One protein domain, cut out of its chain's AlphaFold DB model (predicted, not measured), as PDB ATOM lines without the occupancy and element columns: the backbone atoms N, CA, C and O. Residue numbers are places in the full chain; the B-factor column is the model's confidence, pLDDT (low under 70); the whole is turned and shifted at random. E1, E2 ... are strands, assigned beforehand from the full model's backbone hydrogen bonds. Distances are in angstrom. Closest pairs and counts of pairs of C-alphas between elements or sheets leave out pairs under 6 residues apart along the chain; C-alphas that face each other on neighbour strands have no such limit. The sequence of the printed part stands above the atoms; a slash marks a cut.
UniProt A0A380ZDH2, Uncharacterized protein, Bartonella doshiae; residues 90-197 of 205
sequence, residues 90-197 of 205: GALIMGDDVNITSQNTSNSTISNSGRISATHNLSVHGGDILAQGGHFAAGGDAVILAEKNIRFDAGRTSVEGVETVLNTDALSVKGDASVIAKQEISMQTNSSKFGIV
ATOM      1  N   GLY A  90     128.374 127.726  80.342       61.28
ATOM      2  CA  GLY A  90     129.092 128.864  80.949       61.28
ATOM      3  C   GLY A  90     130.019 128.530  82.138       61.28
ATOM      4  O   GLY A  90     131.086 129.126  82.256       61.28
ATOM      5  N   ALA A  91     129.662 127.559  82.983       73.44
ATOM      6  CA  ALA A  91     130.446 127.046  84.104       73.44
ATOM      7  C   ALA A  91     130.349 125.512  84.181       73.44
ATOM      8  O   ALA A  91     129.301 124.934  83.886       73.44
ATOM      9  N   LEU A  92     131.440 124.851  84.585       77.31
ATOM     10  CA  LEU A  92     131.512 123.395  84.702       77.31
ATOM     11  C   LEU A  92     132.153 122.965  86.024       77.31
ATOM     12  O   LEU A  92     133.262 123.385  86.350       77.31
ATOM     13  N   ILE A  93     131.479 122.060  86.729       82.12
ATOM     14  CA  ILE A  93     131.999 121.330  87.886       82.12
ATOM     15  C   ILE A  93     132.024 119.846  87.517       82.12
ATOM     16  O   ILE A  93     130.987 119.273  87.187       82.12
ATOM     17  N   MET A  94     133.205 119.227  87.557       81.44
ATOM     18  CA  MET A  94     133.397 117.799  87.289       81.44
ATOM     19  C   MET A  94     134.222 117.136  88.389       81.44
ATOM     20  O   MET A  94     135.181 117.724  88.888       81.44
ATOM     21  N   GLY A  95     133.863 115.902  88.736       75.81
ATOM     22  CA  GLY A  95     134.611 115.062  89.670       75.81
ATOM     23  C   GLY A  95     134.134 113.612  89.641       75.81
ATOM     24  O   GLY A  95     133.079 113.319  89.090       75.81
ATOM     25  N   ASP A  96     134.915 112.695  90.205       77.00
ATOM     26  CA  ASP A  96     134.554 111.275  90.296       77.00
ATOM     27  C   ASP A  96     133.228 111.112  91.042       77.00
ATOM     28  O   ASP A  96     132.246 110.663  90.457       77.00
ATOM     29  N   ASP A  97     133.186 111.615  92.270       83.25
ATOM     30  CA  ASP A  97     131.977 111.863  93.038       83.25
ATOM     31  C   ASP A  97     131.877 113.367  93.298       83.25
ATOM     32  O   ASP A  97     132.869 114.031  93.621       83.25
ATOM     33  N   VAL A  98     130.677 113.921  93.161       88.50
ATOM     34  CA  VAL A  98     130.425 115.341  93.415       88.50
ATOM     35  C   VAL A  98     129.457 115.452  94.577       88.50
ATOM     36  O   VAL A  98     128.305 115.054  94.458       88.50
ATOM     37  N   ASN A  99     129.917 116.013  95.696       90.50
ATOM     38  CA  ASN A  99     129.067 116.319  96.842       90.50
ATOM     39  C   ASN A  99     129.018 117.832  97.077       90.50
ATOM     40  O   ASN A  99     130.046 118.466  97.317       90.50
ATOM     41  N   ILE A 100     127.821 118.405  97.008       90.56
ATOM     42  CA  ILE A 100     127.564 119.822  97.242       90.56
ATOM     43  C   ILE A 100     126.646 119.918  98.450       90.56
ATOM     44  O   ILE A 100     125.467 119.599  98.361       90.56
ATOM     45  N   THR A 101     127.175 120.384  99.576       90.75
ATOM     46  CA  THR A 101     126.387 120.600 100.792       90.75
ATOM     47  C   THR A 101     126.501 122.046 101.225       90.75
ATOM     48  O   THR A 101     127.600 122.581 101.375       90.75
ATOM     49  N   SER A 102     125.359 122.685 101.442       87.62
ATOM     50  CA  SER A 102     125.336 124.014 102.027       87.62
ATOM     51  C   SER A 102     125.477 123.954 103.548       87.62
ATOM     52  O   SER A 102     124.845 123.134 104.206       87.62
ATOM     53  N   GLN A 103     126.270 124.859 104.125       77.31
ATOM     54  CA  GLN A 103     126.553 124.878 105.568       77.31
ATOM     55  C   GLN A 103     125.313 125.160 106.433       77.31
ATOM     56  O   GLN A 103     125.270 124.746 107.588       77.31
ATOM     57  N   ASN A 104     124.312 125.865 105.895       83.69
ATOM     58  CA  ASN A 104     123.043 126.119 106.578       83.69
ATOM     59  C   ASN A 104     121.874 125.800 105.651       83.69
ATOM     60  O   ASN A 104     121.426 126.634 104.865       83.69
ATOM     61  N   THR A 105     121.369 124.581 105.735       76.75
ATOM     62  CA  THR A 105     120.290 124.102 104.871       76.75
ATOM     63  C   THR A 105     118.931 124.738 105.206       76.75
ATOM     64  O   THR A 105     118.020 124.684 104.398       76.75
ATOM     65  N   SER A 106     118.776 125.465 106.316       76.06
ATOM     66  CA  SER A 106     117.510 126.143 106.646       76.06
ATOM     67  C   SER A 106     117.297 127.466 105.895       76.06
ATOM     68  O   SER A 106     116.164 127.941 105.787       76.06
ATOM     69  N   ASN A 107     118.353 128.110 105.389       79.88
ATOM     70  CA  ASN A 107     118.256 129.423 104.729       79.88
ATOM     71  C   ASN A 107     119.222 129.633 103.554       79.88
ATOM     72  O   ASN A 107     119.434 130.771 103.139       79.88
ATOM     73  N   SER A 108     119.806 128.566 103.023       85.94
ATOM     74  CA  SER A 108     120.702 128.659 101.875       85.94
ATOM     75  C   SER A 108     120.033 128.259 100.576       85.94
ATOM     76  O   SER A 108     119.127 127.428 100.551       85.94
ATOM     77  N   THR A 109     120.554 128.813  99.490       89.88
ATOM     78  CA  THR A 109     120.143 128.475  98.134       89.88
ATOM     79  C   THR A 109     121.360 128.001  97.354       89.88
ATOM     80  O   THR A 109     122.362 128.711  97.269       89.88
ATOM     81  N   ILE A 110     121.274 126.806  96.779       90.38
ATOM     82  CA  ILE A 110     122.227 126.301  95.793       90.38
ATOM     83  C   ILE A 110     121.674 126.674  94.421       90.38
ATOM     84  O   ILE A 110     120.623 126.175  94.027       90.38
ATOM     85  N   SER A 111     122.369 127.555  93.701       89.19
ATOM     86  CA  SER A 111     122.012 127.928  92.331       89.19
ATOM     87  C   SER A 111     122.992 127.308  91.339       89.19
ATOM     88  O   SER A 111     124.204 127.463  91.488       89.19
ATOM     89  N   ASN A 112     122.473 126.606  90.335       86.75
ATOM     90  CA  ASN A 112     123.246 126.056  89.234       86.75
ATOM     91  C   ASN A 112     122.740 126.618  87.901       86.75
ATOM     92  O   ASN A 112     121.618 126.336  87.489       86.75
ATOM     93  N   SER A 113     123.578 127.372  87.202       83.38
ATOM     94  CA  SER A 113     123.330 127.825  85.828       83.38
ATOM     95  C   SER A 113     124.241 127.148  84.803       83.38
ATOM     96  O   SER A 113     124.145 127.440  83.614       83.38
ATOM     97  N   GLY A 114     125.115 126.245  85.260       80.12
ATOM     98  CA  GLY A 114     126.062 125.521  84.426       80.12
ATOM     99  C   GLY A 114     125.936 124.010  84.553       80.12
ATOM    100  O   GLY A 114     124.897 123.470  84.925       80.12
ATOM    101  N   ARG A 115     126.994 123.283  84.204       83.62
ATOM    102  CA  ARG A 115     126.988 121.821  84.237       83.62
ATOM    103  C   ARG A 115     127.697 121.327  85.493       83.62
ATOM    104  O   ARG A 115     128.826 121.714  85.770       83.62
ATOM    105  N   ILE A 116     127.052 120.436  86.230       88.06
ATOM    106  CA  ILE A 116     127.626 119.701  87.356       88.06
ATOM    107  C   ILE A 116     127.602 118.231  86.960       88.06
ATOM    108  O   ILE A 116     126.536 117.707  86.661       88.06
ATOM    109  N   SER A 117     128.757 117.574  86.892       86.25
ATOM    110  CA  SER A 117     128.862 116.213  86.365       86.25
ATOM    111  C   SER A 117     129.754 115.330  87.232       86.25
ATOM    112  O   SER A 117     130.949 115.583  87.361       86.25
ATOM    113  N   ALA A 118     129.172 114.258  87.761       86.25
ATOM    114  CA  ALA A 118     129.864 113.171  88.440       86.25
ATOM    115  C   ALA A 118     129.987 111.943  87.525       86.25
ATOM    116  O   ALA A 118     129.071 111.664  86.748       86.25
ATOM    117  N   THR A 119     131.083 111.190  87.613       83.00
ATOM    118  CA  THR A 119     131.200 109.909  86.877       83.00
ATOM    119  C   THR A 119     130.667 108.741  87.677       83.00
ATOM    120  O   THR A 119     130.078 107.838  87.093       83.00
ATOM    121  N   HIS A 120     130.819 108.779  88.994       85.12
ATOM    122  CA  HIS A 120     130.134 107.902  89.923       85.12
ATOM    123  C   HIS A 120     128.918 108.659  90.455       85.12
ATOM    124  O   HIS A 120     127.969 108.863  89.696       85.12
ATOM    125  N   ASN A 121     128.937 109.129  91.701       87.75
ATOM    126  CA  ASN A 121     127.725 109.607  92.351       87.75
ATOM    127  C   ASN A 121     127.670 111.130  92.471       87.75
ATOM    128  O   ASN A 121     128.675 111.809  92.701       87.75
ATOM    129  N   LEU A 122     126.461 111.670  92.354       91.94
ATOM    130  CA  LEU A 122     126.159 113.076  92.594       91.94
ATOM    131  C   LEU A 122     125.287 113.208  93.845       91.94
ATOM    132  O   LEU A 122     124.208 112.633  93.906       91.94
ATOM    133  N   SER A 123     125.716 114.014  94.811       92.94
ATOM    134  CA  SER A 123     124.933 114.380  95.990       92.94
ATOM    135  C   SER A 123     124.834 115.897  96.097       92.94
ATOM    136  O   SER A 123     125.846 116.599  96.080       92.94
ATOM    137  N   VAL A 124     123.618 116.421  96.201       93.25
ATOM    138  CA  VAL A 124     123.361 117.850  96.394       93.25
ATOM    139  C   VAL A 124     122.411 118.013  97.569       93.25
ATOM    140  O   VAL A 124     121.291 117.520  97.520       93.25
ATOM    141  N   HIS A 125     122.839 118.722  98.612       92.75
ATOM    142  CA  HIS A 125     122.040 118.992  99.805       92.75
ATOM    143  C   HIS A 125     122.061 120.479 100.158       92.75
ATOM    144  O   HIS A 125     123.104 121.055 100.478       92.75
ATOM    145  N   GLY A 126     120.897 121.119 100.106       91.50
ATOM    146  CA  GLY A 126     120.746 122.543 100.400       91.50
ATOM    147  C   GLY A 126     119.388 122.885 100.992       91.50
ATOM    148  O   GLY A 126     118.568 122.006 101.246       91.50
ATOM    149  N   GLY A 127     119.150 124.176 101.221       91.88
ATOM    150  CA  GLY A 127     117.820 124.655 101.591       91.88
ATOM    151  C   GLY A 127     116.891 124.712 100.401       91.88
ATOM    152  O   GLY A 127     115.986 123.895 100.278       91.88
ATOM    153  N   ASP A 128     117.161 125.650  99.507       92.12
ATOM    154  CA  ASP A 128     116.554 125.725  98.186       92.12
ATOM    155  C   ASP A 128     117.580 125.288  97.135       92.12
ATOM    156  O   ASP A 128     118.758 125.644  97.220       92.12
ATOM    157  N   ILE A 129     117.154 124.529  96.130       92.50
ATOM    158  CA  ILE A 129     117.991 124.140  94.992       92.50
ATOM    159  C   ILE A 129     117.345 124.686  93.727       92.50
ATOM    160  O   ILE A 129     116.213 124.346  93.397       92.50
ATOM    161  N   LEU A 130     118.072 125.539  93.016       90.81
ATOM    162  CA  LEU A 130     117.600 126.236  91.830       90.81
ATOM    163  C   LEU A 130     118.544 125.964  90.656       90.81
ATOM    164  O   LEU A 130     119.681 126.423  90.652       90.81
ATOM    165  N   ALA A 131     118.075 125.252  89.638       87.75
ATOM    166  CA  ALA A 131     118.796 125.051  88.389       87.75
ATOM    167  C   ALA A 131     118.210 125.975  87.318       87.75
ATOM    168  O   ALA A 131     117.078 125.763  86.914       87.75
ATOM    169  N   GLN A 132     118.935 126.995  86.861       83.62
ATOM    170  CA  GLN A 132     118.471 127.929  85.823       83.62
ATOM    171  C   GLN A 132     119.276 127.716  84.546       83.62
ATOM    172  O   GLN A 132     120.318 128.336  84.350       83.62
ATOM    173  N   GLY A 133     118.837 126.774  83.712       76.12
ATOM    174  CA  GLY A 133     119.634 126.257  82.593       76.12
ATOM    175  C   GLY A 133     120.807 125.383  83.021       76.12
ATOM    176  O   GLY A 133     121.587 124.940  82.180       76.12
ATOM    177  N   GLY A 134     120.926 125.130  84.325       80.44
ATOM    178  CA  GLY A 134     121.929 124.243  84.875       80.44
ATOM    179  C   GLY A 134     121.563 122.778  84.674       80.44
ATOM    180  O   GLY A 134     120.407 122.384  84.814       80.44
ATOM    181  N   HIS A 135     122.575 121.966  84.386       84.56
ATOM    182  CA  HIS A 135     122.453 120.532  84.173       84.56
ATOM    183  C   HIS A 135     123.208 119.762  85.251       84.56
ATOM    184  O   HIS A 135     124.402 119.986  85.451       84.56
ATOM    185  N   PHE A 136     122.539 118.812  85.890       87.88
ATOM    186  CA  PHE A 136     123.143 117.848  86.800       87.88
ATOM    187  C   PHE A 136     123.328 116.508  86.082       87.88
ATOM    188  O   PHE A 136     122.398 115.991  85.473       87.88
ATOM    189  N   ALA A 137     124.520 115.929  86.142       87.06
ATOM    190  CA  ALA A 137     124.832 114.651  85.522       87.06
ATOM    191  C   ALA A 137     125.508 113.705  86.511       87.06
ATOM    192  O   ALA A 137     126.413 114.116  87.234       87.06
ATOM    193  N   ALA A 138     125.105 112.437  86.496       87.19
ATOM    194  CA  ALA A 138     125.750 111.367  87.247       87.19
ATOM    195  C   ALA A 138     125.907 110.116  86.374       87.19
ATOM    196  O   ALA A 138     124.969 109.678  85.700       87.19
ATOM    197  N   GLY A 139     127.113 109.547  86.356       81.88
ATOM    198  CA  GLY A 139     127.387 108.274  85.689       81.88
ATOM    199  C   GLY A 139     127.020 107.038  86.525       81.88
ATOM    200  O   GLY A 139     126.890 105.960  85.948       81.88
ATOM    201  N   GLY A 140     126.808 107.208  87.832       87.06
ATOM    202  CA  GLY A 140     126.176 106.285  88.779       87.06
ATOM    203  C   GLY A 140     124.856 106.872  89.283       87.06
ATOM    204  O   GLY A 140     124.018 107.241  88.456       87.06
ATOM    205  N   ASP A 141     124.692 106.986  90.603       87.62
ATOM    206  CA  ASP A 141     123.459 107.471  91.239       87.62
ATOM    207  C   ASP A 141     123.479 108.989  91.476       87.62
ATOM    208  O   ASP A 141     124.533 109.606  91.660       87.62
ATOM    209  N   ALA A 142     122.302 109.613  91.509       89.94
ATOM    210  CA  ALA A 142     122.145 111.018  91.867       89.94
ATOM    211  C   ALA A 142     121.117 111.208  92.982       89.94
ATOM    212  O   ALA A 142     119.979 110.757  92.873       89.94
ATOM    213  N   VAL A 143     121.495 111.959  94.014       91.69
ATOM    214  CA  VAL A 143     120.627 112.372  95.117       91.69
ATOM    215  C   VAL A 143     120.613 113.894  95.197       91.69
ATOM    216  O   VAL A 143     121.649 114.531  95.374       91.69
ATOM    217  N   ILE A 144     119.429 114.491  95.082       91.69
ATOM    218  CA  ILE A 144     119.212 115.932  95.228       91.69
ATOM    219  C   ILE A 144     118.193 116.136  96.348       91.69
ATOM    220  O   ILE A 144     117.024 115.796  96.193       91.69
ATOM    221  N   LEU A 145     118.642 116.692  97.471       90.94
ATOM    222  CA  LEU A 145     117.857 116.917  98.679       90.94
ATOM    223  C   LEU A 145     117.765 118.413  98.999       90.94
ATOM    224  O   LEU A 145     118.775 119.074  99.244       90.94
ATOM    225  N   ALA A 146     116.546 118.936  99.062       91.12
ATOM    226  CA  ALA A 146     116.266 120.295  99.507       91.12
ATOM    227  C   ALA A 146     115.405 120.305 100.774       91.12
ATOM    228  O   ALA A 146     114.349 119.671 100.835       91.12
ATOM    229  N   GLU A 147     115.805 121.093 101.772       91.31
ATOM    230  CA  GLU A 147     114.991 121.325 102.977       91.31
ATOM    231  C   GLU A 147     113.739 122.168 102.707       91.31
ATOM    232  O   GLU A 147     112.849 122.248 103.553       91.31
ATOM    233  N   LYS A 148     113.682 122.835 101.554       89.81
ATOM    234  CA  LYS A 148     112.546 123.638 101.112       89.81
ATOM    235  C   LYS A 148     112.148 123.243  99.701       89.81
ATOM    236  O   LYS A 148     111.379 122.298  99.544       89.81
ATOM    237  N   ASN A 149     112.665 123.941  98.693       90.31
ATOM    238  CA  ASN A 149     112.180 123.835  97.324       90.31
ATOM    239  C   ASN A 149     113.274 123.374  96.366       90.31
ATOM    240  O   ASN A 149     114.441 123.743  96.505       90.31
ATOM    241  N   ILE A 150     112.872 122.630  95.340       91.56
ATOM    242  CA  ILE A 150     113.687 122.333  94.166       91.56
ATOM    243  C   ILE A 150     113.005 122.945  92.949       91.56
ATOM    244  O   ILE A 150     111.828 122.700  92.686       91.56
ATOM    245  N   ARG A 151     113.743 123.739  92.179       90.00
ATOM    246  CA  ARG A 151     113.265 124.312  90.923       90.00
ATOM    247  C   ARG A 151     114.266 124.062  89.814       90.00
ATOM    248  O   ARG A 151     115.424 124.451  89.923       90.00
ATOM    249  N   PHE A 152     113.795 123.454  88.737       87.50
ATOM    250  CA  PHE A 152     114.542 123.281  87.503       87.50
ATOM    251  C   PHE A 152     113.917 124.142  86.412       87.50
ATOM    252  O   PHE A 152     112.927 123.762  85.791       87.50
ATOM    253  N   ASP A 153     114.504 125.303  86.173       84.19
ATOM    254  CA  ASP A 153     114.136 126.216  85.107       84.19
ATOM    255  C   ASP A 153     115.009 125.969  83.875       84.19
ATOM    256  O   ASP A 153     116.219 125.743  83.974       84.19
ATOM    257  N   ALA A 154     114.411 126.053  82.689       76.75
ATOM    258  CA  ALA A 154     115.183 126.080  81.458       76.75
ATOM    259  C   ALA A 154     116.073 127.333  81.403       76.75
ATOM    260  O   ALA A 154     115.707 128.410  81.890       76.75
ATOM    261  N   GLY A 155     117.245 127.192  80.784       71.25
ATOM    262  CA  GLY A 155     118.123 128.330  80.542       71.25
ATOM    263  C   GLY A 155     117.453 129.298  79.578       71.25
ATOM    264  O   GLY A 155     116.643 128.900  78.743       71.25
ATOM    265  N   ARG A 156     117.774 130.581  79.672       71.50
ATOM    266  CA  ARG A 156     117.296 131.589  78.725       71.50
ATOM    267  C   ARG A 156     118.487 132.355  78.181       71.50
ATOM    268  O   ARG A 156     119.428 132.638  78.918       71.50
ATOM    269  N   THR A 157     118.459 132.640  76.888       67.56
ATOM    270  CA  THR A 157     119.455 133.477  76.223       67.56
ATOM    271  C   THR A 157     118.761 134.447  75.285       67.56
ATOM    272  O   THR A 157     117.759 134.097  74.667       67.56
ATOM    273  N   SER A 158     119.297 135.654  75.152       59.16
ATOM    274  CA  SER A 158     118.789 136.640  74.206       59.16
ATOM    275  C   SER A 158     119.665 136.636  72.961       59.16
ATOM    276  O   SER A 158     120.858 136.936  73.034       59.16
ATOM    277  N   VAL A 159     119.082 136.294  71.813       64.44
ATOM    278  CA  VAL A 159     119.733 136.431  70.505       64.44
ATOM    279  C   VAL A 159     119.035 137.572  69.782       64.44
ATOM    280  O   VAL A 159     117.845 137.491  69.499       64.44
ATOM    281  N   GLU A 160     119.757 138.670  69.553       70.75
ATOM    282  CA  GLU A 160     119.236 139.860  68.854       70.75
ATOM    283  C   GLU A 160     117.949 140.453  69.474       70.75
ATOM    284  O   GLU A 160     117.094 140.993  68.779       70.75
ATOM    285  N   GLY A 161     117.801 140.365  70.802       64.19
ATOM    286  CA  GLY A 161     116.620 140.860  71.523       64.19
ATOM    287  C   GLY A 161     115.447 139.877  71.571       64.19
ATOM    288  O   GLY A 161     114.424 140.186  72.182       64.19
ATOM    289  N   VAL A 162     115.593 138.686  70.981       66.62
ATOM    290  CA  VAL A 162     114.636 137.582  71.096       66.62
ATOM    291  C   VAL A 162     115.094 136.627  72.197       66.62
ATOM    292  O   VAL A 162     116.126 135.962  72.083       66.62
ATOM    293  N   GLU A 163     114.304 136.545  73.267       59.06
ATOM    294  CA  GLU A 163     114.479 135.545  74.322       59.06
ATOM    295  C   GLU A 163     114.231 134.140  73.763       59.06
ATOM    296  O   GLU A 163     113.135 133.803  73.316       59.06
ATOM    297  N   THR A 164     115.269 133.315  73.803       58.22
ATOM    298  CA  THR A 164     115.259 131.918  73.382       58.22
ATOM    299  C   THR A 164     115.441 131.032  74.607       58.22
ATOM    300  O   THR A 164     116.373 131.211  75.395       58.22
ATOM    301  N   VAL A 165     114.556 130.049  74.764       66.75
ATOM    302  CA  VAL A 165     114.672 129.039  75.819       66.75
ATOM    303  C   VAL A 165     115.715 128.002  75.403       66.75
ATOM    304  O   VAL A 165     115.588 127.349  74.368       66.75
ATOM    305  N   LEU A 166     116.753 127.850  76.218       62.09
ATOM    306  CA  LEU A 166     117.738 126.784  76.123       62.09
ATOM    307  C   LEU A 166     117.111 125.515  76.687       62.09
ATOM    308  O   LEU A 166     116.875 125.386  77.889       62.09
ATOM    309  N   ASN A 167     116.833 124.574  75.798       59.59
ATOM    310  CA  ASN A 167     116.213 123.314  76.157       59.59
ATOM    311  C   ASN A 167     117.276 122.348  76.719       59.59
ATOM    312  O   ASN A 167     117.766 121.468  76.014       59.59
ATOM    313  N   THR A 168     117.696 122.579  77.964       63.16
ATOM    314  CA  THR A 168     118.747 121.825  78.665       63.16
ATOM    315  C   THR A 168     118.140 120.810  79.618       63.16
ATOM    316  O   THR A 168     117.376 121.209  80.492       63.16
ATOM    317  N   ASP A 169     118.510 119.534  79.540       75.25
ATOM    318  CA  ASP A 169     118.069 118.558  80.544       75.25
ATOM    319  C   ASP A 169     118.423 119.049  81.959       75.25
ATOM    320  O   ASP A 169     119.532 119.528  82.190       75.25
ATOM    321  N   ALA A 170     117.502 118.946  82.913       78.19
ATOM    322  CA  ALA A 170     117.791 119.308  84.305       78.19
ATOM    323  C   ALA A 170     118.749 118.314  84.966       78.19
ATOM    324  O   ALA A 170     119.658 118.695  85.703       78.19
ATOM    325  N   LEU A 171     118.507 117.029  84.715       83.44
ATOM    326  CA  LEU A 171     119.160 115.917  85.379       83.44
ATOM    327  C   LEU A 171     119.329 114.757  84.389       83.44
ATOM    328  O   LEU A 171     118.371 114.365  83.725       83.44
ATOM    329  N   SER A 172     120.537 114.205  84.303       84.50
ATOM    330  CA  SER A 172     120.865 113.014  83.516       84.50
ATOM    331  C   SER A 172     121.613 112.012  84.386       84.50
ATOM    332  O   SER A 172     122.733 112.280  84.817       84.50
ATOM    333  N   VAL A 173     121.032 110.836  84.600       85.38
ATOM    334  CA  VAL A 173     121.573 109.813  85.507       85.38
ATOM    335  C   VAL A 173     121.596 108.470  84.794       85.38
ATOM    336  O   VAL A 173     120.651 108.132  84.078       85.38
ATOM    337  N   LYS A 174     122.691 107.721  84.942       82.69
ATOM    338  CA  LYS A 174     122.794 106.356  84.402       82.69
ATOM    339  C   LYS A 174     122.308 105.289  85.389       82.69
ATOM    340  O   LYS A 174     121.785 104.277  84.925       82.69
ATOM    341  N   GLY A 175     122.500 105.508  86.691       81.56
ATOM    342  CA  GLY A 175     121.943 104.707  87.784       81.56
ATOM    343  C   GLY A 175     120.586 105.232  88.255       81.56
ATOM    344  O   GLY A 175     119.741 105.599  87.433       81.56
ATOM    345  N   ASP A 176     120.394 105.291  89.572       84.69
ATOM    346  CA  ASP A 176     119.162 105.756  90.207       84.69
ATOM    347  C   ASP A 176     119.190 107.260  90.505       84.69
ATOM    348  O   ASP A 176     120.182 107.822  90.967       84.69
ATOM    349  N   ALA A 177     118.062 107.925  90.257       85.75
ATOM    350  CA  ALA A 177     117.871 109.344  90.531       85.75
ATOM    351  C   ALA A 177     116.835 109.533  91.645       85.75
ATOM    352  O   ALA A 177     115.670 109.171  91.471       85.75
ATOM    353  N   SER A 178     117.244 110.145  92.757       88.25
ATOM    354  CA  SER A 178     116.379 110.533  93.871       88.25
ATOM    355  C   SER A 178     116.376 112.051  94.023       88.25
ATOM    356  O   SER A 178     117.417 112.669  94.242       88.25
ATOM    357  N   VAL A 179     115.202 112.666  93.890       88.50
ATOM    358  CA  VAL A 179     115.024 114.116  94.034       88.50
ATOM    359  C   VAL A 179     113.931 114.375  95.057       88.50
ATOM    360  O   VAL A 179     112.774 114.031  94.828       88.50
ATOM    361  N   ILE A 180     114.321 114.962  96.186       87.69
ATOM    362  CA  ILE A 180     113.505 115.097  97.390       87.69
ATOM    363  C   ILE A 180     113.502 116.563  97.817       87.69
ATOM    364  O   ILE A 180     114.551 117.144  98.094       87.69
ATOM    365  N   ALA A 181     112.313 117.148  97.930       88.00
ATOM    366  CA  ALA A 181     112.106 118.462  98.527       88.00
ATOM    367  C   ALA A 181     111.056 118.354  99.632       88.00
ATOM    368  O   ALA A 181     110.063 117.650  99.456       88.00
ATOM    369  N   LYS A 182     111.246 119.066 100.746       88.00
ATOM    370  CA  LYS A 182     110.251 119.079 101.836       88.00
ATOM    371  C   LYS A 182     109.022 119.944 101.543       88.00
ATOM    372  O   LYS A 182     108.015 119.796 102.228       88.00
ATOM    373  N   GLN A 183     109.113 120.882 100.598       86.81
ATOM    374  CA  GLN A 183     108.014 121.788 100.248       86.81
ATOM    375  C   GLN A 183     107.556 121.586  98.802       86.81
ATOM    376  O   GLN A 183     106.472 121.054  98.583       86.81
ATOM    377  N   GLU A 184     108.357 121.992  97.814       87.19
ATOM    378  CA  GLU A 184     107.939 121.992  96.404       87.19
ATOM    379  C   GLU A 184     109.040 121.476  95.469       87.19
ATOM    380  O   GLU A 184     110.219 121.772  95.658       87.19
ATOM    381  N   ILE A 185     108.645 120.756  94.413       86.94
ATOM    382  CA  ILE A 185     109.487 120.460  93.248       86.94
ATOM    383  C   ILE A 185     108.799 121.038  92.008       86.94
ATOM    384  O   ILE A 185     107.683 120.641  91.680       86.94
ATOM    385  N   SER A 186     109.470 121.943  91.293       85.56
ATOM    386  CA  SER A 186     108.984 122.530  90.035       85.56
ATOM    387  C   SER A 186     109.975 122.296  88.891       85.56
ATOM    388  O   SER A 186     111.189 122.367  89.081       85.56
ATOM    389  N   MET A 187     109.463 121.987  87.695       79.06
ATOM    390  CA  MET A 187     110.267 121.689  86.504       79.06
ATOM    391  C   MET A 187     109.681 122.379  85.268       79.06
ATOM    392  O   MET A 187     108.513 122.186  84.939       79.06
ATOM    393  N   GLN A 188     110.504 123.159  84.569       74.44
ATOM    394  CA  GLN A 188     110.196 123.821  83.296       74.44
ATOM    395  C   GLN A 188     111.177 123.403  82.191       74.44
ATOM    396  O   GLN A 188     111.478 124.184  81.290       74.44
ATOM    397  N   THR A 189     111.711 122.185  82.271       63.81
ATOM    398  CA  THR A 189     112.647 121.637  81.288       63.81
ATOM    399  C   THR A 189     112.361 120.162  80.983       63.81
ATOM    400  O   THR A 189     111.521 119.542  81.635       63.81
ATOM    401  N   ASN A 190     113.050 119.595  79.992       57.81
ATOM    402  CA  ASN A 190     112.964 118.185  79.637       57.81
ATOM    403  C   ASN A 190     113.621 117.296  80.707       57.81
ATOM    404  O   ASN A 190     114.686 117.603  81.250       57.81
ATOM    405  N   SER A 191     112.963 116.174  80.999       51.66
ATOM    406  CA  SER A 191     113.372 115.199  82.006       51.66
ATOM    407  C   SER A 191     113.388 113.789  81.421       51.66
ATOM    408  O   SER A 191     112.352 113.297  80.971       51.66
ATOM    409  N   SER A 192     114.531 113.109  81.481       42.84
ATOM    410  CA  SER A 192     114.657 111.708  81.067       42.84
ATOM    411  C   SER A 192     114.795 110.828  82.313       42.84
ATOM    412  O   SER A 192     115.867 110.777  82.896       42.84
ATOM    413  N   LYS A 193     113.701 110.149  82.705       44.75
ATOM    414  CA  LYS A 193     113.549 109.264  83.888       44.75
ATOM    415  C   LYS A 193     113.676 109.948  85.262       44.75
ATOM    416  O   LYS A 193     114.773 110.154  85.761       44.75
ATOM    417  N   PHE A 194     112.544 110.165  85.934       50.16
ATOM    418  CA  PHE A 194     112.507 110.441  87.375       50.16
ATOM    419  C   PHE A 194     111.657 109.400  88.106       50.16
ATOM    420  O   PHE A 194     110.537 109.114  87.686       50.16
ATOM    421  N   GLY A 195     112.164 108.903  89.236       45.59
ATOM    422  CA  GLY A 195     111.332 108.469  90.353       45.59
ATOM    423  C   GLY A 195     111.134 109.669  91.276       45.59
ATOM    424  O   GLY A 195     112.017 109.990  92.062       45.59
ATOM    425  N   ILE A 196     110.022 110.392  91.132       47.50
ATOM    426  CA  ILE A 196     109.705 111.516  92.024       47.50
ATOM    427  C   ILE A 196     109.112 110.928  93.304       47.50
ATOM    428  O   ILE A 196     108.037 110.331  93.257       47.50
ATOM    429  N   VAL A 197     109.795 111.100  94.435       47.62
ATOM    430  CA  VAL A 197     109.261 110.765  95.761       47.62
ATOM    431  C   VAL A 197     109.074 112.068  96.527       47.62
ATOM    432  O   VAL A 197     110.036 112.692  96.971       47.62
TER     433      VAL A 197
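AT A GLANCE: This is residues 90 to 197 of the 205 residues of an uncharacterized protein of Bartonella doshiae (UniProt A0A380ZDH2). What shape does the chain take? It is a solenoid, wound in four stacked three-sided turns, and three parallel sheets, E2 E5 E8 E13, E3 E6 E9 E14 and E1 E4 E7 E12, make the walls of a three-sided prism. At one corner, between E9 and E12, the antiparallel hairpin E10 and E11 reaches outward, and its tip, residues 158 to 163, sticks out. What are its make-up and size? The printed part has 108 residues, with no named helix and fourteen named strands, E1 to E14 in order along the chain; its class is all strand. It is compact, with a radius of gyration of the C-alphas of 13.4 A, and spans 39 by 29 by 24 A.

HOW THE PARTS SIT: How is the first sheet built? E2, residues 98 to 101, E5, residues 122 to 126, E8, residues 142 to 146, and E13, residues 177 to 181, run in that order, parallel. Between E5 and E8, N 143 and O 122 are within hydrogen-bond range at 2.8 A. Which sheet faces it? E3, residues 109 to 112, E6, residues 128 to 132, E9, residues 149 to 153, and E14, residues 184 to 187, also parallel, form a sandwich with it, two sheets face to face, their best planes 41 degrees apart. Between E6 and E9, N 129 and O 149 are 2.8 A apart; the closest C-alphas of E6 and E8, Asp 128 and Ala 146, are 5.6 A apart. What of the other strands? E1, residues 92 to 95, E4, residues 115 to 118, E7, residues 135 to 138, and E12, residues 171 to 173, form a parallel sheet in that order, with N 137 and O 116 2.7 A apart between E4 and E7. E10, residues 155 to 159, and E11, residues 162 to 166, are a hairpin, antiparallel at 147 degrees, with N 164 and O 157 2.7 A apart.

IN THESE COORDINATES: Where do the first and last strands lie? E1 begins at C-alpha 92, (131.512, 123.395, 84.702), and E14 ends at C-alpha 187, (110.267, 121.689, 86.504). Which strands are long? E5, E8 and E13 each measure 13.4 A from first to last C-alpha, and E10 measures 13.0 A.

THE WHOLE: How far does it reach? The two C-alphas farthest apart, those of Glu 160 and Val 197, are 40.9 A apart. Are there cuts or long links? The printed part has no cut; the link E2 to E3 is short, with 7 residues, and the others are tight. Where is confidence low? The pLDDT is under 70 at residue 90 and residues 157 to 159, 161 to 168 and 189 to 197.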